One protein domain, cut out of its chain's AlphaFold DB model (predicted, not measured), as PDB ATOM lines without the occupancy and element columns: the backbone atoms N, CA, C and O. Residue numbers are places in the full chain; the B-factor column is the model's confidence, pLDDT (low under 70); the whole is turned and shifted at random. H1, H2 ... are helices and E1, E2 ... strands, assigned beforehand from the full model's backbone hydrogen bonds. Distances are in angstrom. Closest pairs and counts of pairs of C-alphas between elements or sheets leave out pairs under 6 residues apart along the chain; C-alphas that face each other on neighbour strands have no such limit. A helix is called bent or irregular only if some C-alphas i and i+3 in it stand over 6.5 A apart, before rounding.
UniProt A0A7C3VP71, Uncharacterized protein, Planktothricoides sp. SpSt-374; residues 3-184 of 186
ATOM      1  N   TYR A   3      -8.854  38.710  21.560       90.31
ATOM      2  CA  TYR A   3      -8.832  39.990  20.869       90.31
ATOM      3  C   TYR A   3      -7.394  40.376  20.510       90.31
ATOM      4  O   TYR A   3      -6.513  40.365  21.371       90.31
ATOM      5  N   LEU A   4      -7.155  40.731  19.250       89.62
ATOM      6  CA  LEU A   4      -5.893  41.277  18.758       89.62
ATOM      7  C   LEU A   4      -6.215  42.516  17.925       89.62
ATOM      8  O   LEU A   4      -6.856  42.422  16.882       89.62
ATOM      9  N   SER A   5      -5.784  43.690  18.378       89.06
ATOM     10  CA  SER A   5      -6.074  44.930  17.660       89.06
ATOM     11  C   SER A   5      -5.334  44.991  16.322       89.06
ATOM     12  O   SER A   5      -4.181  44.571  16.201       89.06
ATOM     13  N   ARG A   6      -5.993  45.558  15.306       90.31
ATOM     14  CA  ARG A   6      -5.406  45.871  13.991       90.31
ATOM     15  C   ARG A   6      -4.737  44.672  13.294       90.31
ATOM     16  O   ARG A   6      -3.671  44.839  12.697       90.31
ATOM     17  N   ILE A   7      -5.371  43.494  13.324       93.62
ATOM     18  CA  ILE A   7      -4.869  42.240  12.714       93.62
ATOM     19  C   ILE A   7      -4.313  42.451  11.299       93.62
ATOM     20  O   ILE A   7      -3.189  42.047  11.017       93.62
ATOM     21  N   GLU A   8      -5.055  43.127  10.421       92.88
ATOM     22  CA  GLU A   8      -4.644  43.341   9.025       92.88
ATOM     23  C   GLU A   8      -3.335  44.138   8.920       92.88
ATOM     24  O   GLU A   8      -2.431  43.775   8.165       92.88
ATOM     25  N   ALA A   9      -3.195  45.199   9.723       91.69
ATOM     26  CA  ALA A   9      -1.973  45.996   9.770       91.69
ATOM     27  C   ALA A   9      -0.811  45.207  10.389       91.69
ATOM     28  O   ALA A   9       0.322  45.322   9.928       91.69
ATOM     29  N   PHE A  10      -1.082  44.384  11.407       92.62
ATOM     30  CA  PHE A  10      -0.073  43.523  12.020       92.62
ATOM     31  C   PHE A  10       0.468  42.487  11.024       92.62
ATOM     32  O   PHE A  10       1.684  42.315  10.919       92.62
ATOM     33  N   ILE A  11      -0.413  41.868  10.230       94.88
ATOM     34  CA  ILE A  11      -0.033  40.956   9.144       94.88
ATOM     35  C   ILE A  11       0.811  41.684   8.092       94.88
ATOM     36  O   ILE A  11       1.887  41.201   7.734       94.88
ATOM     37  N   ALA A  12       0.354  42.850   7.624       93.06
ATOM     38  CA  ALA A  12       1.056  43.633   6.608       93.06
ATOM     39  C   ALA A  12       2.460  44.073   7.065       93.06
ATOM     40  O   ALA A  12       3.410  44.034   6.283       93.06
ATOM     41  N   ASN A  13       2.606  44.428   8.344       91.75
ATOM     42  CA  ASN A  13       3.860  44.919   8.917       91.75
ATOM     43  C   ASN A  13       4.799  43.805   9.395       91.75
ATOM     44  O   ASN A  13       5.914  44.095   9.832       91.75
ATOM     45  N   TRP A  14       4.394  42.532   9.335       94.75
ATOM     46  CA  TRP A  14       5.227  41.432   9.828       94.75
ATOM     47  C   TRP A  14       6.587  41.357   9.122       94.75
ATOM     48  O   TRP A  14       7.597  41.040   9.746       94.75
ATOM     49  N   GLU A  15       6.627  41.671   7.828       93.12
ATOM     50  CA  GLU A  15       7.850  41.668   7.015       93.12
ATOM     51  C   GLU A  15       8.526  43.043   6.907       93.12
ATOM     52  O   GLU A  15       9.574  43.157   6.266       93.12
ATOM     53  N   ASP A  16       7.956  44.084   7.518       92.00
ATOM     54  CA  ASP A  16       8.519  45.428   7.447       92.00
ATOM     55  C   ASP A  16       9.820  45.507   8.256       92.00
ATOM     56  O   ASP A  16       9.863  45.178   9.439       92.00
ATOM     57  N   ARG A  17      10.906  45.937   7.610       90.31
ATOM     58  CA  ARG A  17      12.232  46.089   8.233       90.31
ATOM     59  C   ARG A  17      12.471  47.490   8.786       90.31
ATOM     60  O   ARG A  17      13.481  47.698   9.455       90.31
ATOM     61  N   PHE A  18      11.583  48.433   8.493       87.62
ATOM     62  CA  PHE A  18      11.692  49.841   8.868       87.62
ATOM     63  C   PHE A  18      10.691  50.228   9.959       87.62
ATOM     64  O   PHE A  18      10.358  51.401  10.095       87.62
ATOM     65  N   VAL A  19      10.247  49.246  10.750       83.25
ATOM     66  CA  VAL A  19       9.302  49.437  11.854       83.25
ATOM     67  C   VAL A  19       9.838  50.506  12.800       83.25
ATOM     68  O   VAL A  19      10.912  50.353  13.395       83.25
ATOM     69  N   GLU A  20       9.084  51.595  12.921       79.19
ATOM     70  CA  GLU A  20       9.392  52.663  13.860       79.19
ATOM     71  C   GLU A  20       9.309  52.144  15.292       79.19
ATOM     72  O   GLU A  20       8.455  51.334  15.642       79.19
ATOM     73  N   VAL A  21      10.229  52.610  16.129       74.69
ATOM     74  CA  VAL A  21      10.298  52.211  17.531       74.69
ATOM     75  C   VAL A  21       9.606  53.286  18.338       74.69
ATOM     76  O   VAL A  21      10.163  54.375  18.506       74.69
ATOM     77  N   ASN A  22       8.447  52.965  18.898       71.00
ATOM     78  CA  ASN A  22       7.822  53.859  19.857       71.00
ATOM     79  C   ASN A  22       8.463  53.669  21.241       71.00
ATOM     80  O   ASN A  22       8.598  52.535  21.707       71.00
ATOM     81  N   PRO A  23       8.850  54.753  21.937       61.50
ATOM     82  CA  PRO A  23       9.357  54.673  23.308       61.50
ATOM     83  C   PRO A  23       8.373  54.007  24.278       61.50
ATOM     84  O   PRO A  23       8.809  53.447  25.278       61.50
ATOM     85  N   ASP A  24       7.079  54.050  23.950       61.00
ATOM     86  CA  ASP A  24       5.974  53.524  24.754       61.00
ATOM     87  C   ASP A  24       5.667  52.037  24.489       61.00
ATOM     88  O   ASP A  24       4.829  51.453  25.175       61.00
ATOM     89  N   GLU A  25       6.364  51.379  23.554       62.31
ATOM     90  CA  GLU A  25       6.281  49.924  23.325       62.31
ATOM     91  C   GLU A  25       7.078  49.145  24.388       62.31
ATOM     92  O   GLU A  25       7.968  48.335  24.105       62.31
ATOM     93  N   VAL A  26       6.763  49.426  25.653       69.12
ATOM     94  CA  VAL A  26       7.382  48.827  26.831       69.12
ATOM     95  C   VAL A  26       6.478  47.711  27.331       69.12
ATOM     96  O   VAL A  26       5.518  47.940  28.065       69.12
ATOM     97  N   PHE A  27       6.801  46.475  26.959       79.44
ATOM     98  CA  PHE A  27       6.336  45.330  27.736       79.44
ATOM     99  C   PHE A  27       7.003  45.346  29.108       79.44
ATOM    100  O   PHE A  27       8.137  45.805  29.280       79.44
ATOM    101  N   LYS A  28       6.293  44.820  30.094       83.06
ATOM    102  CA  LYS A  28       6.741  44.739  31.477       83.06
ATOM    103  C   LYS A  28       6.955  43.283  31.848       83.06
ATOM    104  O   LYS A  28       6.380  42.384  31.237       83.06
ATOM    105  N   GLN A  29       7.795  43.071  32.853       83.81
ATOM    106  CA  GLN A  29       8.036  41.753  33.415       83.81
ATOM    107  C   GLN A  29       7.459  41.685  34.829       83.81
ATOM    108  O   GLN A  29       7.763  42.554  35.649       83.81
ATOM    109  N   SER A  30       6.638  40.673  35.114       82.50
ATOM    110  CA  SER A  30       6.153  40.415  36.473       82.50
ATOM    111  C   SER A  30       7.280  39.881  37.369       82.50
ATOM    112  O   SER A  30       8.285  39.372  36.859       82.50
ATOM    113  N   PRO A  31       7.134  39.913  38.709       81.00
ATOM    114  CA  PRO A  31       8.094  39.279  39.617       81.00
ATOM    115  C   PRO A  31       8.288  37.776  39.361       81.00
ATOM    116  O   PRO A  31       9.347  37.232  39.660       81.00
ATOM    117  N   GLN A  32       7.279  37.109  38.795       80.94
ATOM    118  CA  GLN A  32       7.298  35.689  38.429       80.94
ATOM    119  C   GLN A  32       7.901  35.444  37.035       80.94
ATOM    120  O   GLN A  32       8.105  34.302  36.633       80.94
ATOM    121  N   GLY A  33       8.243  36.512  36.311       80.31
ATOM    122  CA  GLY A  33       8.921  36.450  35.025       80.31
ATOM    123  C   GLY A  33       7.999  36.486  33.809       80.31
ATOM    124  O   GLY A  33       8.519  36.388  32.697       80.31
ATOM    125  N   ASN A  34       6.684  36.659  33.994       83.06
ATOM    126  CA  ASN A  34       5.733  36.836  32.895       83.06
ATOM    127  C   ASN A  34       6.070  38.096  32.103       83.06
ATOM    128  O   ASN A  34       6.324  39.128  32.719       83.06
ATOM    129  N   ILE A  35       6.025  38.040  30.773       81.69
ATOM    130  CA  ILE A  35       6.170  39.234  29.928       81.69
ATOM    131  C   ILE A  35       4.825  39.572  29.280       81.69
ATOM    132  O   ILE A  35       4.289  38.785  28.505       81.69
ATOM    133  N   ASN A  36       4.285  40.750  29.594       80.75
ATOM    134  CA  ASN A  36       2.983  41.226  29.113       80.75
ATOM    135  C   ASN A  36       2.910  42.766  29.122       80.75
ATOM    136  O   ASN A  36       3.913  43.447  29.355       80.75
ATOM    137  N   THR A  37       1.745  43.329  28.809       78.50
ATOM    138  CA  THR A  37       1.548  44.784  28.685       78.50
ATOM    139  C   THR A  37       1.474  45.519  30.032       78.50
ATOM    140  O   THR A  37       1.862  46.687  30.109       78.50
ATOM    141  N   ASP A  38       1.033  44.868  31.117       78.06
ATOM    142  CA  ASP A  38       0.784  45.534  32.408       78.06
ATOM    143  C   ASP A  38       1.785  45.192  33.531       78.06
ATOM    144  O   ASP A  38       1.940  45.980  34.468       78.06
ATOM    145  N   GLY A  39       2.553  44.112  33.385       75.81
ATOM    146  CA  GLY A  39       3.563  43.626  34.325       75.81
ATOM    147  C   GLY A  39       3.030  42.702  35.422       75.81
ATOM    148  O   GLY A  39       3.725  42.491  36.414       75.81
ATOM    149  N   THR A  40       1.816  42.167  35.289       76.94
ATOM    150  CA  THR A  40       1.168  41.321  36.304       76.94
ATOM    151  C   THR A  40       1.116  39.853  35.884       76.94
ATOM    152  O   THR A  40       1.166  39.521  34.705       76.94
ATOM    153  N   SER A  41       0.987  38.936  36.839       72.38
ATOM    154  CA  SER A  41       0.916  37.492  36.543       72.38
ATOM    155  C   SER A  41      -0.458  37.045  36.030       72.38
ATOM    156  O   SER A  41      -0.568  35.997  35.395       72.38
ATOM    157  N   ALA A  42      -1.491  37.862  36.255       72.69
ATOM    158  CA  ALA A  42      -2.853  37.628  35.782       72.69
ATOM    159  C   ALA A  42      -3.089  38.123  34.344       72.69
ATOM    160  O   ALA A  42      -4.061  37.722  33.709       72.69
ATOM    161  N   CYS A  43      -2.211  38.981  33.816       68.81
ATOM    162  CA  CYS A  43      -2.396  39.565  32.497       68.81
ATOM    163  C   CYS A  43      -2.295  38.527  31.380       68.81
ATOM    164  O   CYS A  43      -1.326  37.760  31.263       68.81
ATOM    165  N   CYS A  44      -3.316  38.522  30.531       66.12
ATOM    166  CA  CYS A  44      -3.380  37.676  29.349       66.12
ATOM    167  C   CYS A  44      -2.793  38.364  28.106       66.12
ATOM    168  O   CYS A  44      -2.459  37.673  27.142       66.12
ATOM    169  N   ASP A  45      -2.607  39.685  28.148       74.44
ATOM    170  CA  ASP A  45      -2.239  40.488  26.986       74.44
ATOM    171  C   ASP A  45      -0.742  40.397  26.699       74.44
ATOM    172  O   ASP A  45       0.111  40.860  27.457       74.44
ATOM    173  N   SER A  46      -0.406  39.798  25.561       75.62
ATOM    174  CA  SER A  46       0.975  39.718  25.091       75.62
ATOM    175  C   SER A  46       1.319  40.943  24.240       75.62
ATOM    176  O   SER A  46       0.483  41.387  23.452       75.62
ATOM    177  N   PRO A  47       2.543  41.486  24.331       79.56
ATOM    178  CA  PRO A  47       2.992  42.510  23.397       79.56
ATOM    179  C   PRO A  47       3.048  41.941  21.970       79.56
ATOM    180  O   PRO A  47       3.864  41.066  21.673       79.56
ATOM    181  N   ALA A  48       2.207  42.458  21.074       82.81
ATOM    182  CA  ALA A  48       2.185  42.079  19.663       82.81
ATOM    183  C   ALA A  48       3.188  42.929  18.863       82.81
ATOM    184  O   ALA A  48       2.844  43.956  18.282       82.81
ATOM    185  N   LEU A  49       4.456  42.512  18.861       87.94
ATOM    186  CA  LEU A  49       5.531  43.160  18.100       87.94
ATOM    187  C   LEU A  49       5.815  42.374  16.812       87.94
ATOM    188  O   LEU A  49       5.788  41.142  16.821       87.94
ATOM    189  N   SER A  50       6.116  43.059  15.706       89.88
ATOM    190  CA  SER A  50       6.537  42.397  14.461       89.88
ATOM    191  C   SER A  50       7.969  41.856  14.573       89.88
ATOM    192  O   SER A  50       8.775  42.359  15.360       89.88
ATOM    193  N   LYS A  51       8.331  40.834  13.779       92.94
ATOM    194  CA  LYS A  51       9.615  40.113  13.946       92.94
ATOM    195  C   LYS A  51      10.878  40.967  13.774       92.94
ATOM    196  O   LYS A  51      11.926  40.601  14.302       92.94
ATOM    197  N   TYR A  52      10.799  42.074  13.032       91.38
ATOM    198  CA  TYR A  52      11.917  43.006  12.844       91.38
ATOM    199  C   TYR A  52      11.936  44.144  13.867       91.38
ATOM    200  O   TYR A  52      12.907  44.902  13.913       91.38
ATOM    201  N   HIS A  53      10.919  44.246  14.726       90.31
ATOM    202  CA  HIS A  53      10.928  45.224  15.796       90.31
ATOM    203  C   HIS A  53      12.107  44.966  16.749       90.31
ATOM    204  O   HIS A  53      12.356  43.838  17.183       90.31
ATOM    205  N   ARG A  54      12.846  46.019  17.125       89.19
ATOM    206  CA  ARG A  54      14.115  45.882  17.871       89.19
ATOM    207  C   ARG A  54      13.978  45.179  19.223       89.19
ATOM    208  O   ARG A  54      14.966  44.664  19.752       89.19
ATOM    209  N   TYR A  55      12.781  45.203  19.810       89.31
ATOM    210  CA  TYR A  55      12.500  44.559  21.088       89.31
ATOM    211  C   TYR A  55      11.761  43.228  20.958       89.31
ATOM    212  O   TYR A  55      11.560  42.579  21.978       89.31
ATOM    213  N   PHE A  56      11.454  42.766  19.741       91.25
ATOM    214  CA  PHE A  56      10.726  41.519  19.492       91.25
ATOM    215  C   PHE A  56      11.305  40.328  20.264       91.25
ATOM    216  O   PHE A  56      10.639  39.689  21.068       91.25
ATOM    217  N   LYS A  57      12.606  40.055  20.115       91.94
ATOM    218  CA  LYS A  57      13.227  38.924  20.823       91.94
ATOM    219  C   LYS A  57      13.201  39.096  22.349       91.94
ATOM    220  O   LYS A  57      13.161  38.105  23.077       91.94
ATOM    221  N   LYS A  58      13.247  40.340  22.840       90.12
ATOM    222  CA  LYS A  58      13.201  40.654  24.276       90.12
ATOM    223  C   LYS A  58      11.785  40.576  24.848       90.12
ATOM    224  O   LYS A  58      11.670  40.324  26.040       90.12
ATOM    225  N   SER A  59      10.751  40.745  24.023       90.00
ATOM    226  CA  SER A  59       9.349  40.646  24.435       90.00
ATOM    227  C   SER A  59       8.867  39.206  24.594       90.00
ATOM    228  O   SER A  59       7.740  38.984  25.021       90.00
ATOM    229  N   ILE A  60       9.707  38.226  24.250       93.00
ATOM    230  CA  ILE A  60       9.411  36.804  24.399       93.00
ATOM    231  C   ILE A  60      10.130  36.261  25.635       93.00
ATOM    232  O   ILE A  60      11.345  36.447  25.806       93.00
ATOM    233  N   GLU A  61       9.373  35.555  26.471       94.00
ATOM    234  CA  GLU A  61       9.860  34.893  27.680       94.00
ATOM    235  C   GLU A  61      10.993  33.893  27.358       94.00
ATOM    236  O   GLU A  61      10.900  33.156  26.368       94.00
ATOM    237  N   PRO A  62      12.080  33.839  28.156       94.94
ATOM    238  CA  PRO A  62      13.248  33.015  27.841       94.94
ATOM    239  C   PRO A  62      12.938  31.537  27.573       94.94
ATOM    240  O   PRO A  62      13.512  30.980  26.642       94.94
ATOM    241  N   GLY A  63      12.023  30.922  28.333       95.56
ATOM    242  CA  GLY A  63      11.740  29.484  28.231       95.56
ATOM    243  C   GLY A  63      10.949  29.052  26.989       95.56
ATOM    244  O   GLY A  63      10.784  27.856  26.772       95.56
ATOM    245  N   VAL A  64      10.468  29.990  26.164       97.12
ATOM    246  CA  VAL A  64       9.787  29.687  24.886       97.12
ATOM    247  C   VAL A  64      10.408  30.404  23.683       97.12
ATOM    248  O   VAL A  64      10.091  30.107  22.534       97.12
ATOM    249  N   ARG A  65      11.334  31.334  23.930       96.56
ATOM    250  CA  ARG A  65      11.919  32.210  22.911       96.56
ATOM    251  C   ARG A  65      12.536  31.469  21.736       96.56
ATOM    252  O   ARG A  65      12.305  31.870  20.598       96.56
ATOM    253  N   ASP A  66      13.332  30.438  21.995       96.94
ATOM    254  CA  ASP A  66      14.048  29.742  20.923       96.94
ATOM    255  C   ASP A  66      13.085  28.968  20.022       96.94
ATOM    256  O   ASP A  66      13.231  29.022  18.802       96.94
ATOM    257  N   LEU A  67      12.047  28.353  20.597       97.94
ATOM    258  CA  LEU A  67      10.963  27.739  19.835       97.94
ATOM    259  C   LEU A  67      10.221  28.773  18.985       97.94
ATOM    260  O   LEU A  67      10.075  28.573  17.781       97.94
ATOM    261  N   THR A  68       9.798  29.894  19.579       97.56
ATOM    262  CA  THR A  68       9.097  30.969  18.857       97.56
ATOM    263  C   THR A  68       9.928  31.467  17.674       97.56
ATOM    264  O   THR A  68       9.435  31.546  16.551       97.56
ATOM    265  N   VAL A  69      11.216  31.746  17.891       96.62
ATOM    266  CA  VAL A  69      12.122  32.201  16.826       96.62
ATOM    267  C   VAL A  69      12.331  31.117  15.766       96.62
ATOM    268  O   VAL A  69      12.317  31.431  14.577       96.62
ATOM    269  N   ALA A  70      12.499  29.851  16.157       96.81
ATOM    270  CA  ALA A  70      12.679  28.748  15.217       96.81
ATOM    271  C   ALA A  70      11.456  28.565  14.308       96.81
ATOM    272  O   ALA A  70      11.625  28.443  13.097       96.81
ATOM    273  N   LEU A  71      10.239  28.621  14.859       97.62
ATOM    274  CA  LEU A  71       8.994  28.538  14.088       97.62
ATOM    275  C   LEU A  71       8.900  29.663  13.047       97.62
ATOM    276  O   LEU A  71       8.642  29.401  11.870       97.62
ATOM    277  N   ILE A  72       9.191  30.903  13.456       96.69
ATOM    278  CA  ILE A  72       9.174  32.069  12.561       96.69
ATOM    279  C   ILE A  72      10.194  31.903  11.437       96.69
ATOM    280  O   ILE A  72       9.860  32.090  10.271       96.69
ATOM    281  N   LEU A  73      11.438  31.552  11.765       95.31
ATOM    282  CA  LEU A  73      12.507  31.460  10.771       95.31
ATOM    283  C   LEU A  73      12.333  30.269   9.823       95.31
ATOM    284  O   LEU A  73      12.647  30.390   8.641       95.31
ATOM    285  N   LYS A  74      11.844  29.131  10.325       96.31
ATOM    286  CA  LYS A  74      11.723  27.890   9.550       96.31
ATOM    287  C   LYS A  74      10.462  27.860   8.689       96.31
ATOM    288  O   LYS A  74      10.519  27.409   7.550       96.31
ATOM    289  N   PHE A  75       9.339  28.343   9.216       96.62
ATOM    290  CA  PHE A  75       8.025  28.196   8.576       96.62
ATOM    291  C   PHE A  75       7.397  29.519   8.138       96.62
ATOM    292  O   PHE A  75       6.292  29.514   7.586       96.62
ATOM    293  N   ASN A  76       8.094  30.637   8.365       95.31
ATOM    294  CA  ASN A  76       7.635  31.991   8.073       95.31
ATOM    295  C   ASN A  76       6.257  32.307   8.683       95.31
ATOM    296  O   ASN A  76       5.437  32.984   8.060       95.31
ATOM    297  N   CYS A  77       5.960  31.795   9.879       95.62
ATOM    298  CA  CYS A  77       4.704  32.084  10.571       95.62
ATOM    299  C   CYS A  77       4.726  33.471  11.236       95.62
ATOM    300  O   CYS A  77       5.794  34.020  11.520       95.62
ATOM    301  N   ILE A  78       3.538  34.013  11.506       97.06
ATOM    302  CA  ILE A  78       3.339  35.190  12.360       97.06
ATOM    303  C   ILE A  78       2.968  34.687  13.749       97.06
ATOM    304  O   ILE A  78       2.099  33.827  13.866       97.06
ATOM    305  N   THR A  79       3.605  35.206  14.796       95.88
ATOM    306  CA  THR A  79       3.288  34.858  16.190       95.88
ATOM    307  C   THR A  79       2.757  36.081  16.914       95.88
ATOM    308  O   THR A  79       3.390  37.134  16.850       95.88
ATOM    309  N   TYR A  80       1.635  35.946  17.621       93.31
ATOM    310  CA  TYR A  80       0.999  37.065  18.333       93.31
ATOM    311  C   TYR A  80       1.013  36.903  19.859       93.31
ATOM    312  O   TYR A  80       0.852  37.877  20.588       93.31
ATOM    313  N   SER A  81       1.218  35.683  20.361       93.62
ATOM    314  CA  SER A  81       1.341  35.409  21.793       93.62
ATOM    315  C   SER A  81       2.204  34.172  22.024       93.62
ATOM    316  O   SER A  81       2.264  33.267  21.192       93.62
ATOM    317  N   SER A  82       2.889  34.121  23.159       95.12
ATOM    318  CA  SER A  82       3.626  32.942  23.610       95.12
ATOM    319  C   SER A  82       3.807  32.999  25.118       95.12
ATOM    320  O   SER A  82       3.919  34.090  25.674       95.12
ATOM    321  N   CYS A  83       3.906  31.844  25.765       95.06
ATOM    322  CA  CYS A  83       4.168  31.743  27.195       95.06
ATOM    323  C   CYS A  83       5.151  30.605  27.459       95.06
ATOM    324  O   CYS A  83       5.038  29.543  26.848       95.06
ATOM    325  N   GLN A  84       6.099  30.797  28.376       95.50
ATOM    326  CA  GLN A  84       7.039  29.752  28.797       95.50
ATOM    327  C   GLN A  84       6.413  28.714  29.736       95.50
ATOM    328  O   GLN A  84       7.035  27.684  30.014       95.50
ATOM    329  N   GLY A  85       5.184  28.976  30.175       95.19
ATOM    330  CA  GLY A  85       4.473  28.241  31.204       95.19
ATOM    331  C   GLY A  85       4.839  28.726  32.606       95.19
ATOM    332  O   GLY A  85       5.989  29.075  32.872       95.19
ATOM    333  N   HIS A  86       3.850  28.756  33.496       94.06
ATOM    334  CA  HIS A  86       3.997  29.229  34.875       94.06
ATOM    335  C   HIS A  86       3.164  28.370  35.825       94.06
ATOM    336  O   HIS A  86       2.034  28.015  35.490       94.06
ATOM    337  N   LEU A  87       3.725  28.050  36.995       93.62
ATOM    338  CA  LEU A  87       2.996  27.408  38.093       93.62
ATOM    339  C   LEU A  87       1.805  28.272  38.516       93.62
ATOM    340  O   LEU A  87       1.840  29.499  38.379       93.62
ATOM    341  N   SER A  88       0.774  27.636  39.069       93.12
ATOM    342  CA  SER A  88      -0.298  28.377  39.719       93.12
ATOM    343  C   SER A  88       0.241  29.220  40.880       93.12
ATOM    344  O   SER A  88       1.176  28.861  41.600       93.12
ATOM    345  N   THR A  89      -0.355  30.392  41.045       89.19
ATOM    346  CA  THR A  89      -0.107  31.319  42.153       89.19
ATOM    347  C   THR A  89      -1.451  31.670  42.797       89.19
ATOM    348  O   THR A  89      -2.492  31.387  42.202       89.19
ATOM    349  N   PRO A  90      -1.486  32.298  43.987       89.88
ATOM    350  CA  PRO A  90      -2.754  32.712  44.595       89.88
ATOM    351  C   PRO A  90      -3.633  33.582  43.682       89.88
ATOM    352  O   PRO A  90      -4.856  33.529  43.788       89.88
ATOM    353  N   ASP A  91      -3.010  34.332  42.768       87.25
ATOM    354  CA  ASP A  91      -3.673  35.310  41.902       87.25
ATOM    355  C   ASP A  91      -3.870  34.821  40.453       87.25
ATOM    356  O   ASP A  91      -4.487  35.519  39.649       87.25
ATOM    357  N   ALA A  92      -3.338  33.648  40.084       87.38
ATOM    358  CA  ALA A  92      -3.403  33.138  38.713       87.38
ATOM    359  C   ALA A  92      -3.348  31.607  38.650       87.38
ATOM    360  O   ALA A  92      -2.534  30.969  39.316       87.38
ATOM    361  N   ALA A  93      -4.172  31.018  37.781       91.44
ATOM    362  CA  ALA A  93      -4.100  29.593  37.471       91.44
ATOM    363  C   ALA A  93      -2.782  29.230  36.761       91.44
ATOM    364  O   ALA A  93      -2.108  30.089  36.186       91.44
ATOM    365  N   MET A  94      -2.445  27.938  36.768       92.94
ATOM    366  CA  MET A  94      -1.316  27.405  36.004       92.94
ATOM    367  C   MET A  94      -1.475  27.737  34.519       92.94
ATOM    368  O   MET A  94      -2.567  27.622  33.956       92.94
ATOM    369  N   ARG A  95      -0.377  28.147  33.881       92.81
ATOM    370  CA  ARG A  95      -0.333  28.419  32.441       92.81
ATOM    371  C   ARG A  95       0.561  27.389  31.754       92.81
ATOM    372  O   ARG A  95       1.724  27.264  32.148       92.81
ATOM    373  N   PRO A  96       0.074  26.691  30.713       95.69
ATOM    374  CA  PRO A  96       0.921  25.816  29.916       95.69
ATOM    375  C   PRO A  96       1.925  26.634  29.096       95.69
ATOM    376  O   PRO A  96       1.741  27.831  28.855       95.69
ATOM    377  N   ARG A  97       2.988  25.974  28.623       97.88
ATOM    378  CA  ARG A  97       3.894  26.562  27.630       97.88
ATOM    379  C   ARG A  97       3.190  26.531  26.280       97.88
ATOM    380  O   ARG A  97       2.590  25.516  25.927       97.88
ATOM    381  N   TYR A  98       3.253  27.624  25.526       97.94
ATOM    382  CA  TYR A  98       2.636  27.680  24.204       97.94
ATOM    383  C   TYR A  98       3.261  28.724  23.283       97.94
ATOM    384  O   TYR A  98       3.864  29.699  23.737       97.94
ATOM    385  N   VAL A  99       3.038  28.543  21.982       97.94
ATOM    386  CA  VAL A  99       3.256  29.564  20.950       97.94
ATOM    387  C   VAL A  99       1.995  29.668  20.102       97.94
ATOM    388  O   VAL A  99       1.544  28.671  19.540       97.94
ATOM    389  N   ALA A 100       1.427  30.866  20.017       97.12
ATOM    390  CA  ALA A 100       0.225  31.158  19.256       97.12
ATOM    391  C   ALA A 100       0.572  31.897  17.960       97.12
ATOM    392  O   ALA A 100       1.357  32.853  17.945       97.12
ATOM    393  N   MET A 101      -0.012  31.428  16.865       96.94
ATOM    394  CA  MET A 101       0.277  31.836  15.501       96.94
ATOM    395  C   MET A 101      -0.967  32.393  14.823       96.94
ATOM    396  O   MET A 101      -2.072  31.877  14.993       96.94
ATOM    397  N   LEU A 102      -0.748  33.439  14.033       96.62
ATOM    398  CA  LEU A 102      -1.747  34.108  13.213       96.62
ATOM    399  C   LEU A 102      -1.461  33.781  11.740       96.62
ATOM    400  O   LEU A 102      -0.521  34.321  11.157       96.62
ATOM    401  N   PRO A 103      -2.223  32.879  11.117       96.88
ATOM    402  CA  PRO A 103      -2.138  32.663   9.682       96.88
ATOM    403  C   PRO A 103      -2.547  33.915   8.907       96.88
ATOM    404  O   PRO A 103      -3.410  34.673   9.343       96.88
ATOM    405  N   ARG A 104      -1.923  34.132   7.749       95.62
ATOM    406  CA  ARG A 104      -2.212  35.298   6.894       95.62
ATOM    407  C   ARG A 104      -3.530  35.176   6.141       95.62
ATOM    408  O   ARG A 104      -4.182  36.176   5.869       95.62
ATOM    409  N   ASP A 105      -3.875  33.946   5.784       94.75
ATOM    410  CA  ASP A 105      -5.052  33.566   5.016       94.75
ATOM    411  C   ASP A 105      -5.335  32.061   5.208       94.75
ATOM    412  O   ASP A 105      -4.614  31.357   5.922       94.75
ATOM    413  N   ASP A 106      -6.375  31.549   4.545       94.50
ATOM    414  CA  ASP A 106      -6.790  30.144   4.630       94.50
ATOM    415  C   ASP A 106      -5.755  29.148   4.074       94.50
ATOM    416  O   ASP A 106      -5.711  27.984   4.489       94.50
ATOM    417  N   ASN A 107      -4.925  29.560   3.110       96.62
ATOM    418  CA  ASN A 107      -3.859  28.707   2.584       96.62
ATOM    419  C   ASN A 107      -2.726  28.598   3.601       96.62
ATOM    420  O   ASN A 107      -2.236  27.496   3.861       96.62
ATOM    421  N   ASP A 108      -2.350  29.724   4.206       97.19
ATOM    422  CA  ASP A 108      -1.361  29.777   5.274       97.19
ATOM    423  C   ASP A 108      -1.847  28.998   6.502       97.19
ATOM    424  O   ASP A 108      -1.069  28.245   7.084       97.19
ATOM    425  N   TYR A 109      -3.143  29.078   6.838       97.19
ATOM    426  CA  TYR A 109      -3.746  28.306   7.928       97.19
ATOM    427  C   TYR A 109      -3.567  26.807   7.694       97.19
ATOM    428  O   TYR A 109      -2.984  26.120   8.528       97.19
ATOM    429  N   ARG A 110      -4.013  26.293   6.539       97.25
ATOM    430  CA  ARG A 110      -3.932  24.854   6.230       97.25
ATOM    431  C   ARG A 110      -2.490  24.357   6.205       97.25
ATOM    432  O   ARG A 110      -2.204  23.289   6.741       97.25
ATOM    433  N   ARG A 111      -1.584  25.143   5.617       97.69
ATOM    434  CA  ARG A 111      -0.152  24.833   5.564       97.69
ATOM    435  C   ARG A 111       0.455  24.759   6.965       97.69
ATOM    436  O   ARG A 111       1.107  23.770   7.285       97.69
ATOM    437  N   LEU A 112       0.258  25.793   7.786       97.94
ATOM    438  CA  LEU A 112       0.803  25.841   9.144       97.94
ATOM    439  C   LEU A 112       0.197  24.749  10.019       97.94
ATOM    440  O   LEU A 112       0.940  24.074  10.720       97.94
ATOM    441  N   PHE A 113      -1.115  24.532   9.941       97.81
ATOM    442  CA  PHE A 113      -1.787  23.484  10.698       97.81
ATOM    443  C   PHE A 113      -1.187  22.109  10.393       97.81
ATOM    444  O   PHE A 113      -0.818  21.401  11.323       97.81
ATOM    445  N   GLN A 114      -1.007  21.759   9.113       97.88
ATOM    446  CA  GLN A 114      -0.409  20.476   8.730       97.88
ATOM    447  C   GLN A 114       1.021  20.327   9.261       97.88
ATOM    448  O   GLN A 114       1.332  19.323   9.891       97.88
ATOM    449  N   ILE A 115       1.874  21.339   9.062       98.06
ATOM    450  CA  ILE A 115       3.263  21.308   9.545       98.06
ATOM    451  C   ILE A 115       3.294  21.118  11.064       98.06
ATOM    452  O   ILE A 115       4.027  20.281  11.581       98.06
ATOM    453  N   LEU A 116       2.501  21.899  11.798       98.19
ATOM    454  CA  LEU A 116       2.476  21.849  13.255       98.19
ATOM    455  C   LEU A 116       1.898  20.528  13.773       98.19
ATOM    456  O   LEU A 116       2.359  20.039  14.803       98.19
ATOM    457  N   GLN A 117       0.939  19.942  13.055       98.31
ATOM    458  CA  GLN A 117       0.361  18.642  13.385       98.31
ATOM    459  C   GLN A 117       1.413  17.545  13.210       98.31
ATOM    460  O   GLN A 117       1.647  16.780  14.142       98.31
ATOM    461  N   ASP A 118       2.138  17.543  12.088       98.25
ATOM    462  CA  ASP A 118       3.227  16.593  11.840       98.25
ATOM    463  C   ASP A 118       4.325  16.699  12.910       98.25
ATOM    464  O   ASP A 118       4.836  15.689  13.394       98.25
ATOM    465  N   LEU A 119       4.691  17.924  13.305       98.38
ATOM    466  CA  LEU A 119       5.671  18.167  14.366       98.38
ATOM    467  C   LEU A 119       5.182  17.656  15.725       98.38
ATOM    468  O   LEU A 119       5.965  17.053  16.466       98.38
ATOM    469  N   ALA A 120       3.915  17.898  16.061       98.31
ATOM    470  CA  ALA A 120       3.305  17.428  17.299       98.31
ATOM    471  C   ALA A 120       3.266  15.893  17.343       98.31
ATOM    472  O   ALA A 120       3.744  15.291  18.307       98.31
ATOM    473  N   ASP A 121       2.795  15.255  16.271       98.38
ATOM    474  CA  ASP A 121       2.703  13.799  16.154       98.38
ATOM    475  C   ASP A 121       4.086  13.138  16.188       98.38
ATOM    476  O   ASP A 121       4.299  12.148  16.896       98.38
ATOM    477  N   LEU A 122       5.072  13.714  15.494       98.31
ATOM    478  CA  LEU A 122       6.446  13.217  15.522       98.31
ATOM    479  C   LEU A 122       7.072  13.355  16.917       98.31
ATOM    480  O   LEU A 122       7.706  12.418  17.401       98.31
ATOM    481  N   THR A 123       6.857  14.485  17.594       98.38
ATOM    482  CA  THR A 123       7.348  14.702  18.964       98.38
ATOM    483  C   THR A 123       6.737  13.685  19.927       98.38
ATOM    484  O   THR A 123       7.458  13.018  20.669       98.38
ATOM    485  N   ASN A 124       5.413  13.523  19.884       98.25
ATOM    486  CA  ASN A 124       4.681  12.638  20.785       98.25
ATOM    487  C   ASN A 124       4.989  11.156  20.528       98.25
ATOM    488  O   ASN A 124       5.098  10.390  21.482       98.25
ATOM    489  N   SER A 125       5.158  10.749  19.265       98.19
ATOM    490  CA  SER A 125       5.495   9.362  18.907       98.19
ATOM    491  C   SER A 125       6.920   8.963  19.296       98.19
ATOM    492  O   SER A 125       7.168   7.795  19.589       98.19
ATOM    493  N   GLN A 126       7.857   9.916  19.336       98.19
ATOM    494  CA  GLN A 126       9.239   9.679  19.764       98.19
ATOM    495  C   GLN A 126       9.422   9.755  21.287       98.19
ATOM    496  O   GLN A 126      10.411   9.244  21.810       98.19
ATOM    497  N   LEU A 127       8.456  10.344  22.002       97.38
ATOM    498  CA  LEU A 127       8.401  10.414  23.466       97.38
ATOM    499  C   LEU A 127       7.065   9.854  24.006       97.38
ATOM    500  O   LEU A 127       6.324  10.567  24.695       97.38
ATOM    501  N   PRO A 128       6.728   8.579  23.725       96.31
ATOM    502  CA  PRO A 128       5.407   8.029  24.034       96.31
ATOM    503  C   PRO A 128       5.115   8.005  25.539       96.31
ATOM    504  O   PRO A 128       4.012   8.361  25.949       96.31
ATOM    505  N   GLU A 129       6.126   7.716  26.361       95.94
ATOM    506  CA  GLU A 129       6.009   7.629  27.824       95.94
ATOM    507  C   GLU A 129       6.088   8.990  28.534       95.94
ATOM    508  O   GLU A 129       5.892   9.068  29.746       95.94
ATOM    509  N   ASN A 130       6.412  10.080  27.824       97.50
ATOM    510  CA  ASN A 130       6.496  11.387  28.472       97.50
ATOM    511  C   ASN A 130       5.084  11.911  28.799       97.50
ATOM    512  O   ASN A 130       4.231  11.908  27.903       97.50
ATOM    513  N   PRO A 131       4.824  12.380  30.034       97.06
ATOM    514  CA  PRO A 131       3.510  12.883  30.425       97.06
ATOM    515  C   PRO A 131       3.162  14.234  29.794       97.06
ATOM    516  O   PRO A 131       2.004  14.625  29.833       97.06
ATOM    517  N   VAL A 132       4.124  14.967  29.229       98.38
ATOM    518  CA  VAL A 132       3.862  16.208  28.497       98.38
ATOM    519  C   VAL A 132       3.702  15.888  27.016       98.38
ATOM    520  O   VAL A 132       4.571  15.268  26.404       98.38
ATOM    521  N   LYS A 133       2.589  16.324  26.433       98.06
ATOM    522  CA  LYS A 133       2.280  16.160  25.011       98.06
ATOM    523  C   LYS A 133       2.259  17.505  24.309       98.06
ATOM    524  O   LYS A 133       1.847  18.514  24.880       98.06
ATOM    525  N   VAL A 134       2.689  17.505  23.054       98.44
ATOM    526  CA  VAL A 134       2.525  18.647  22.155       98.44
ATOM    527  C   VAL A 134       1.191  18.496  21.440       98.44
ATOM    528  O   VAL A 134       0.933  17.454  20.846       98.44
ATOM    529  N   VAL A 135       0.331  19.507  21.502       98.12
ATOM    530  CA  VAL A 135      -0.995  19.473  20.868       98.12
ATOM    531  C   VAL A 135      -1.290  20.783  20.157       98.12
ATOM    532  O   VAL A 135      -0.730  21.830  20.497       98.12
ATOM    533  N   LEU A 136      -2.194  20.732  19.182       98.00
ATOM    534  CA  LEU A 136      -2.721  21.925  18.531       98.00
ATOM    535  C   LEU A 136      -4.045  22.341  19.159       98.00
ATOM    536  O   LEU A 136      -4.974  21.547  19.277       98.00
ATOM    537  N   GLY A 137      -4.131  23.615  19.517       95.50
ATOM    538  CA  GLY A 137      -5.381  24.312  19.765       95.50
ATOM    539  C   GLY A 137      -5.753  25.166  18.557       95.50
ATOM    540  O   GLY A 137      -4.885  25.737  17.895       95.50
ATOM    541  N   SER A 138      -7.051  25.274  18.295       91.69
ATOM    542  CA  SER A 138      -7.594  26.322  17.433       91.69
ATOM    543  C   SER A 138      -8.145  27.444  18.301       91.69
ATOM    544  O   SER A 138      -8.651  27.203  19.398       91.69
ATOM    545  N   ASP A 139      -8.034  28.671  17.812       92.31
ATOM    546  CA  ASP A 139      -8.660  29.834  18.428       92.31
ATOM    547  C   ASP A 139      -9.331  30.690  17.354       92.31
ATOM    548  O   ASP A 139      -9.090  30.529  16.157       92.31
ATOM    549  N   ILE A 140     -10.190  31.598  17.793       94.12
ATOM    550  CA  ILE A 140     -10.803  32.618  16.952       94.12
ATOM    551  C   ILE A 140     -10.238  33.959  17.405       94.12
ATOM    552  O   ILE A 140     -10.433  34.362  18.556       94.12
ATOM    553  N   LEU A 141      -9.533  34.619  16.494       93.81
ATOM    554  CA  LEU A 141      -8.981  35.950  16.676       93.81
ATOM    555  C   LEU A 141      -9.978  36.982  16.188       93.81
ATOM    556  O   LEU A 141     -10.440  36.913  15.051       93.81
ATOM    557  N   GLU A 142     -10.292  37.935  17.051       94.50
ATOM    558  CA  GLU A 142     -11.182  39.050  16.754       94.50
ATOM    559  C   GLU A 142     -10.394  40.360  16.780       94.50
ATOM    560  O   GLU A 142      -9.502  40.551  17.607       94.50
ATOM    561  N   SER A 143     -10.730  41.260  15.862       93.50
ATOM    562  CA  SER A 143     -10.238  42.634  15.821       93.50
ATOM    563  C   SER A 143     -11.388  43.594  15.540       93.50
ATOM    564  O   SER A 143     -12.535  43.186  15.370       93.50
ATOM    565  N   GLU A 144     -11.073  44.880  15.430       94.06
ATOM    566  CA  GLU A 144     -12.034  45.921  15.077       94.06
ATOM    567  C   GLU A 144     -12.701  45.688  13.709       94.06
ATOM    568  O   GLU A 144     -13.814  46.165  13.484       94.06
ATOM    569  N   THR A 145     -12.014  45.015  12.778       93.88
ATOM    570  CA  THR A 145     -12.418  44.940  11.363       93.88
ATOM    571  C   THR A 145     -12.592  43.524  10.827       93.88
ATOM    572  O   THR A 145     -13.234  43.356   9.789       93.88
ATOM    573  N   CYS A 146     -12.060  42.500  11.499       92.94
ATOM    574  CA  CYS A 146     -12.129  41.125  11.013       92.94
ATOM    575  C   CYS A 146     -12.091  40.068  12.124       92.94
ATOM    576  O   CYS A 146     -11.673  40.321  13.257       92.94
ATOM    577  N   THR A 147     -12.485  38.851  11.744       94.62
ATOM    578  CA  THR A 147     -12.332  37.631  12.536       94.62
ATOM    579  C   THR A 147     -11.534  36.614  11.729       94.62
ATOM    580  O   THR A 147     -11.833  36.392  10.555       94.62
ATOM    581  N   MET A 148     -10.528  35.992  12.340       94.12
ATOM    582  CA  MET A 148      -9.627  35.048  11.676       94.12
ATOM    583  C   MET A 148      -9.316  33.842  12.569       94.12
ATOM    584  O   MET A 148      -9.320  33.967  13.793       94.12
ATOM    585  N   PRO A 149      -9.027  32.662  11.997       95.88
ATOM    586  CA  PRO A 149      -8.616  31.516  12.792       95.88
ATOM    587  C   PRO A 149      -7.172  31.683  13.291       95.88
ATOM    588  O   PRO A 149      -6.281  32.047  12.528       95.88
ATOM    589  N   GLY A 150      -6.931  31.376  14.564       96.38
ATOM    590  CA  GLY A 150      -5.603  31.244  15.165       96.38
ATOM    591  C   GLY A 150      -5.211  29.777  15.345       96.38
ATOM    592  O   GLY A 150      -6.071  28.897  15.451       96.38
ATOM    593  N   ILE A 151      -3.904  29.508  15.391       97.94
ATOM    594  CA  ILE A 151      -3.355  28.178  15.695       97.94
ATOM    595  C   ILE A 151      -2.417  28.308  16.884       97.94
ATOM    596  O   ILE A 151      -1.492  29.115  16.847       97.94
ATOM    597  N   THR A 152      -2.591  27.478  17.905       97.94
ATOM    598  CA  THR A 152      -1.713  27.489  19.075       97.94
ATOM    599  C   THR A 152      -1.079  26.128  19.281       97.94
ATOM    600  O   THR A 152      -1.768  25.120  19.387       97.94
ATOM    601  N   LEU A 153       0.249  26.106  19.357       98.44
ATOM    602  CA  LEU A 153       1.022  24.928  19.718       98.44
ATOM    603  C   LEU A 153       1.192  24.915  21.237       98.44
ATOM    604  O   LEU A 153       1.898  25.765  21.783       98.44
ATOM    605  N   PHE A 154       0.533  23.979  21.911       98.38
ATOM    606  CA  PHE A 154       0.555  23.842  23.364       98.38
ATOM    607  C   PHE A 154       1.419  22.669  23.809       98.38
ATOM    608  O   PHE A 154       1.448  21.623  23.165       98.38
ATOM    609  N   PHE A 155       2.042  22.828  24.972       98.50
ATOM    610  CA  PHE A 155       2.546  21.729  25.782       98.50
ATOM    611  C   PHE A 155       1.535  21.479  26.896       98.50
ATOM    612  O   PHE A 155       1.319  22.347  27.741       98.50
ATOM    613  N   VAL A 156       0.891  20.317  26.886       97.19
ATOM    614  CA  VAL A 156      -0.155  19.956  27.850       97.19
ATOM    615  C   VAL A 156       0.264  18.738  28.653       97.19
ATOM    616  O   VAL A 156       0.952  17.855  28.144       97.19
ATOM    617  N   ALA A 157      -0.134  18.698  29.919       95.19
ATOM    618  CA  ALA A 157       0.023  17.507  30.737       95.19
ATOM    619  C   ALA A 157      -1.014  16.449  30.329       95.19
ATOM    620  O   ALA A 157      -2.149  16.789  29.997       95.19
ATOM    621  N   ALA A 158      -0.629  15.177  30.390       89.56
ATOM    622  CA  ALA A 158      -1.566  14.068  30.461       89.56
ATOM    623  C   ALA A 158      -2.412  14.172  31.740       89.56
ATOM    624  O   ALA A 158      -2.020  14.837  32.707       89.56
ATOM    625  N   ASP A 159      -3.564  13.506  31.736       85.88
ATOM    626  CA  ASP A 159      -4.494  13.530  32.862       85.88
ATOM    627  C   ASP A 159      -3.812  13.108  34.175       85.88
ATOM    628  O   ASP A 159      -2.920  12.260  34.196       85.88
ATOM    629  N   GLU A 160      -4.244  13.721  35.282       86.12
ATOM    630  CA  GLU A 160      -3.816  13.404  36.658       86.12
ATOM    631  C   GLU A 160      -2.340  13.700  37.001       86.12
ATOM    632  O   GLU A 160      -1.871  13.384  38.097       86.12
ATOM    633  N   ILE A 161      -1.598  14.370  36.117       93.81
ATOM    634  CA  ILE A 161      -0.210  14.773  36.373       93.81
ATOM    635  C   ILE A 161      -0.154  16.082  37.176       93.81
ATOM    636  O   ILE A 161      -0.817  17.067  36.854       93.81
ATOM    637  N   SER A 162       0.683  16.113  38.219       95.56
ATOM    638  CA  SER A 162       0.897  17.324  39.024       95.56
ATOM    639  C   SER A 162       1.603  18.431  38.230       95.56
ATOM    640  O   SER A 162       2.431  18.140  37.364       95.56
ATOM    641  N   GLU A 163       1.364  19.704  38.573       95.69
ATOM    642  CA  GLU A 163       2.067  20.832  37.939       95.69
ATOM    643  C   GLU A 163       3.593  20.686  38.049       95.69
ATOM    644  O   GLU A 163       4.314  20.889  37.075       95.69
ATOM    645  N   THR A 164       4.094  20.251  39.210       95.56
ATOM    646  CA  THR A 164       5.524  19.994  39.432       95.56
ATOM    647  C   THR A 164       6.072  18.978  38.433       95.56
ATOM    648  O   THR A 164       7.102  19.221  37.807       95.56
ATOM    649  N   THR A 165       5.378  17.853  38.247       96.00
ATOM    650  CA  THR A 165       5.777  16.820  37.282       96.00
ATOM    651  C   THR A 165       5.718  17.348  35.850       96.00
ATOM    652  O   THR A 165       6.643  17.097  35.081       96.00
ATOM    653  N   TYR A 166       4.685  18.121  35.505       97.56
ATOM    654  CA  TYR A 166       4.585  18.779  34.203       97.56
ATOM    655  C   TYR A 166       5.818  19.654  33.932       97.56
ATOM    656  O   TYR A 166       6.484  19.453  32.921       97.56
ATOM    657  N   PHE A 167       6.189  20.558  34.845       96.69
ATOM    658  CA  PHE A 167       7.342  21.444  34.640       96.69
ATOM    659  C   PHE A 167       8.689  20.708  34.658       96.69
ATOM    660  O   PHE A 167       9.605  21.121  33.950       96.69
ATOM    661  N   MET A 168       8.815  19.604  35.404       96.50
ATOM    662  CA  MET A 168      10.018  18.759  35.379       96.50
ATOM    663  C   MET A 168      10.228  18.054  34.031       96.50
ATOM    664  O   MET A 168      11.366  17.871  33.601       96.50
ATOM    665  N   GLU A 169       9.147  17.636  33.374       97.69
ATOM    666  CA  GLU A 169       9.210  16.882  32.117       97.69
ATOM    667  C   GLU A 169       9.122  17.776  30.869       97.69
ATOM    668  O   GLU A 169       9.642  17.411  29.811       97.69
ATOM    669  N   LEU A 170       8.541  18.973  31.004       97.94
ATOM    670  CA  LEU A 170       8.322  19.948  29.934       97.94
ATOM    671  C   LEU A 170       9.586  20.248  29.124       97.94
ATOM    672  O   LEU A 170       9.543  20.249  27.893       97.94
ATOM    673  N   ASP A 171      10.714  20.488  29.791       96.56
ATOM    674  CA  ASP A 171      11.938  20.901  29.103       96.56
ATOM    675  C   ASP A 171      12.518  19.794  28.209       96.56
ATOM    676  O   ASP A 171      13.128  20.100  27.183       96.56
ATOM    677  N   LYS A 172      12.261  18.512  28.519       97.56
ATOM    678  CA  LYS A 172      12.659  17.390  27.652       97.56
ATOM    679  C   LYS A 172      11.873  17.411  26.344       97.56
ATOM    680  O   LYS A 172      12.465  17.320  25.272       97.56
ATOM    681  N   VAL A 173      10.553  17.582  26.429       98.44
ATOM    682  CA  VAL A 173       9.672  17.651  25.251       98.44
ATOM    683  C   VAL A 173       9.953  18.911  24.436       98.44
ATOM    684  O   VAL A 173      10.032  18.852  23.212       98.44
ATOM    685  N   TYR A 174      10.185  20.044  25.104       98.44
ATOM    686  CA  TYR A 174      10.561  21.303  24.462       98.44
ATOM    687  C   TYR A 174      11.871  21.187  23.678       98.44
ATOM    688  O   TYR A 174      11.924  21.569  22.506       98.44
ATOM    689  N   ALA A 175      12.923  20.645  24.302       97.94
ATOM    690  CA  ALA A 175      14.212  20.458  23.646       97.94
ATOM    691  C   ALA A 175      14.089  19.520  22.436       97.94
ATOM    692  O   ALA A 175      14.653  19.805  21.379       97.94
ATOM    693  N   HIS A 176      13.306  18.447  22.572       98.25
ATOM    694  CA  HIS A 176      13.064  17.484  21.499       98.25
ATOM    695  C   HIS A 176      12.319  18.101  20.311       98.25
ATOM    696  O   HIS A 176      12.769  17.987  19.172       98.25
ATOM    697  N   LEU A 177      11.239  18.850  20.561       98.50
ATOM    698  CA  LEU A 177      10.522  19.578  19.510       98.50
ATOM    699  C   LEU A 177      11.442  20.574  18.784       98.50
ATOM    700  O   LEU A 177      11.423  20.652  17.556       98.50
ATOM    701  N   CYS A 178      12.280  21.313  19.520       98.00
ATOM    702  CA  CYS A 178      13.248  22.232  18.915       98.00
ATOM    703  C   CYS A 178      14.215  21.505  17.963       98.00
ATOM    704  O   CYS A 178      14.498  22.013  16.877       98.00
ATOM    705  N   GLN A 179      14.688  20.311  18.334       97.38
ATOM    706  CA  GLN A 179      15.542  19.483  17.474       97.38
ATOM    707  C   GLN A 179      14.800  18.995  16.226       97.38
ATOM    708  O   GLN A 179      15.351  19.046  15.125       97.38
ATOM    709  N   ILE A 180      13.544  18.564  16.372       97.62
ATOM    710  CA  ILE A 180      12.716  18.157  15.232       97.62
ATOM    711  C   ILE A 180      12.557  19.324  14.251       97.62
ATOM    712  O   ILE A 180      12.809  19.146  13.063       97.62
ATOM    713  N   ILE A 181      12.216  20.528  14.724       97.38
ATOM    714  CA  ILE A 181      12.029  21.715  13.868       97.38
ATOM    715  C   ILE A 181      13.300  22.053  13.078       97.38
ATOM    716  O   ILE A 181      13.228  22.381  11.890       97.38
ATOM    717  N   GLN A 182      14.472  21.955  13.708       94.19
ATOM    718  CA  GLN A 182      15.749  22.201  13.032       94.19
ATOM    719  C   GLN A 182      15.944  21.251  11.841       94.19
ATOM    720  O   GLN A 182      16.326  21.700  10.754       94.19
ATOM    721  N   ASN A 183      15.587  19.978  12.020       93.75
ATOM    722  CA  ASN A 183      15.759  18.909  11.034       93.75
ATOM    723  C   ASN A 183      14.569  18.733  10.073       93.75
ATOM    724  O   ASN A 183      14.681  17.999   9.092       93.75
ATOM    725  N   TYR A 184      13.439  19.397  10.326       92.50
ATOM    726  CA  TYR A 184      12.242  19.286   9.496       92.50
ATOM    727  C   TYR A 184      12.519  19.834   8.089       92.50
ATOM    728  O   TYR A 184      13.093  20.918   7.930       92.50
TER     729      TYR A 184
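What this domain is: This is residues 3 to 184 of the 186 residues of an uncharacterized protein of Planktothricoides sp. SpSt-374 (UniProt A0A7C3VP71). A twisted sheet of four strands forms one layer, and three longer helices, H3, H4 and H5, cover one face of it as a second layer. H5 joins the layer by packing on both H3 and H4, while a long stretch without named elements, residues 14 to 55, loops past the E1 side of the sheet between the small helices H1 and H2. The printed part has 182 residues, with five named helices and four named strands in the order H1 H2 H3 E1 E2 H4 E3 E4 H5. The sheet's order is E1 E2 E4 E3, antiparallel throughout, and the class is mixed, helices and strands. The whole is compact, with a radius of gyration of the C-alphas of 16.2 A and spans of 46 by 40 by 27 A.

How they stand to each other: Start at the sheet with the hairpin of E1, residues 78 to 86, and E2, residues 95 to 102, where N 83 and O 98 are 3.0 A apart, within hydrogen-bond range. E2 bends by 55 degrees at residue 98. Next look at the hairpin of E3, residues 132 to 142, and E4, residues 147 to 157, where N 137 and O 152 are 2.8 A apart, within hydrogen-bond range; E4 and E2 are antiparallel neighbours, with N 101 and O 151 within hydrogen-bond range at 2.7 A. H4, residues 106 to 126, lies over E4 and E3 at a height over the sheet of 9.5 A, along the strands. E2, H4 and E3 form a split strand-helix-strand unit, two strands running the same way with E4 between them, and its crossover is right-handed. H3, residues 62 to 75, is on the same face as H4 and lies over E1 and E2, at a height of 8.9 A. H5, residues 163 to 183, touches H3 with its residues 174 to 182 alone, at a shallow tilt of 28 degrees, the same way; the closest C-alphas, of Leu 67 and Cys 178, are 6.0 A apart. H5 touches H4 at a steep tilt of 65 degrees, opposite ways, the C-alphas of Thr 123 and Leu 177 being closest at 5.8 A. H1, residues 7 to 13, only grazes the sheet with residues 7 to 11, and H2, residues 56 to 59, is not on it; H2 and H3 are close but not clearly touching. In H1 and H4 every O i to N i+4 pair is within hydrogen-bond range, against 8 of 10 in H3 and 14 of 17 in H5; H2 is too short for one.

Where its parts are: Find C-alpha 78 at (3.339, 35.190, 12.360); from there E1 runs 23.3 A, and E2 returns over 20.1 A. E3 and E4 each measure 29.8 A. H4 starts at C-alpha 106, (-6.790, 30.144, 4.630), and covers 30.1 A. H3 covers 20.5 A and is irregular, with C-alphas 63 and 66 7.7 A apart. H5 covers 30.2 A to C-alpha 183 at (15.759, 18.909, 11.034); it has a kink of 34 degrees near residue 170 and is only just irregular, with C-alphas 168 and 171 6.9 A apart. H1 measures 9.9 A and H2 5.2 A.

The domain as a whole: Look for the two C-alphas farthest apart at Phe 18 and Glu 160, 48.4 A. The printed part has no cut, and the link from H1 to H2, 42 residues, is long. Within it residues 28 to 29 pair with residues 35 to 36, antiparallel. The mean pLDDT of the printed part is 91.9, and residues 23 to 26 and 43 to 44 are under 70.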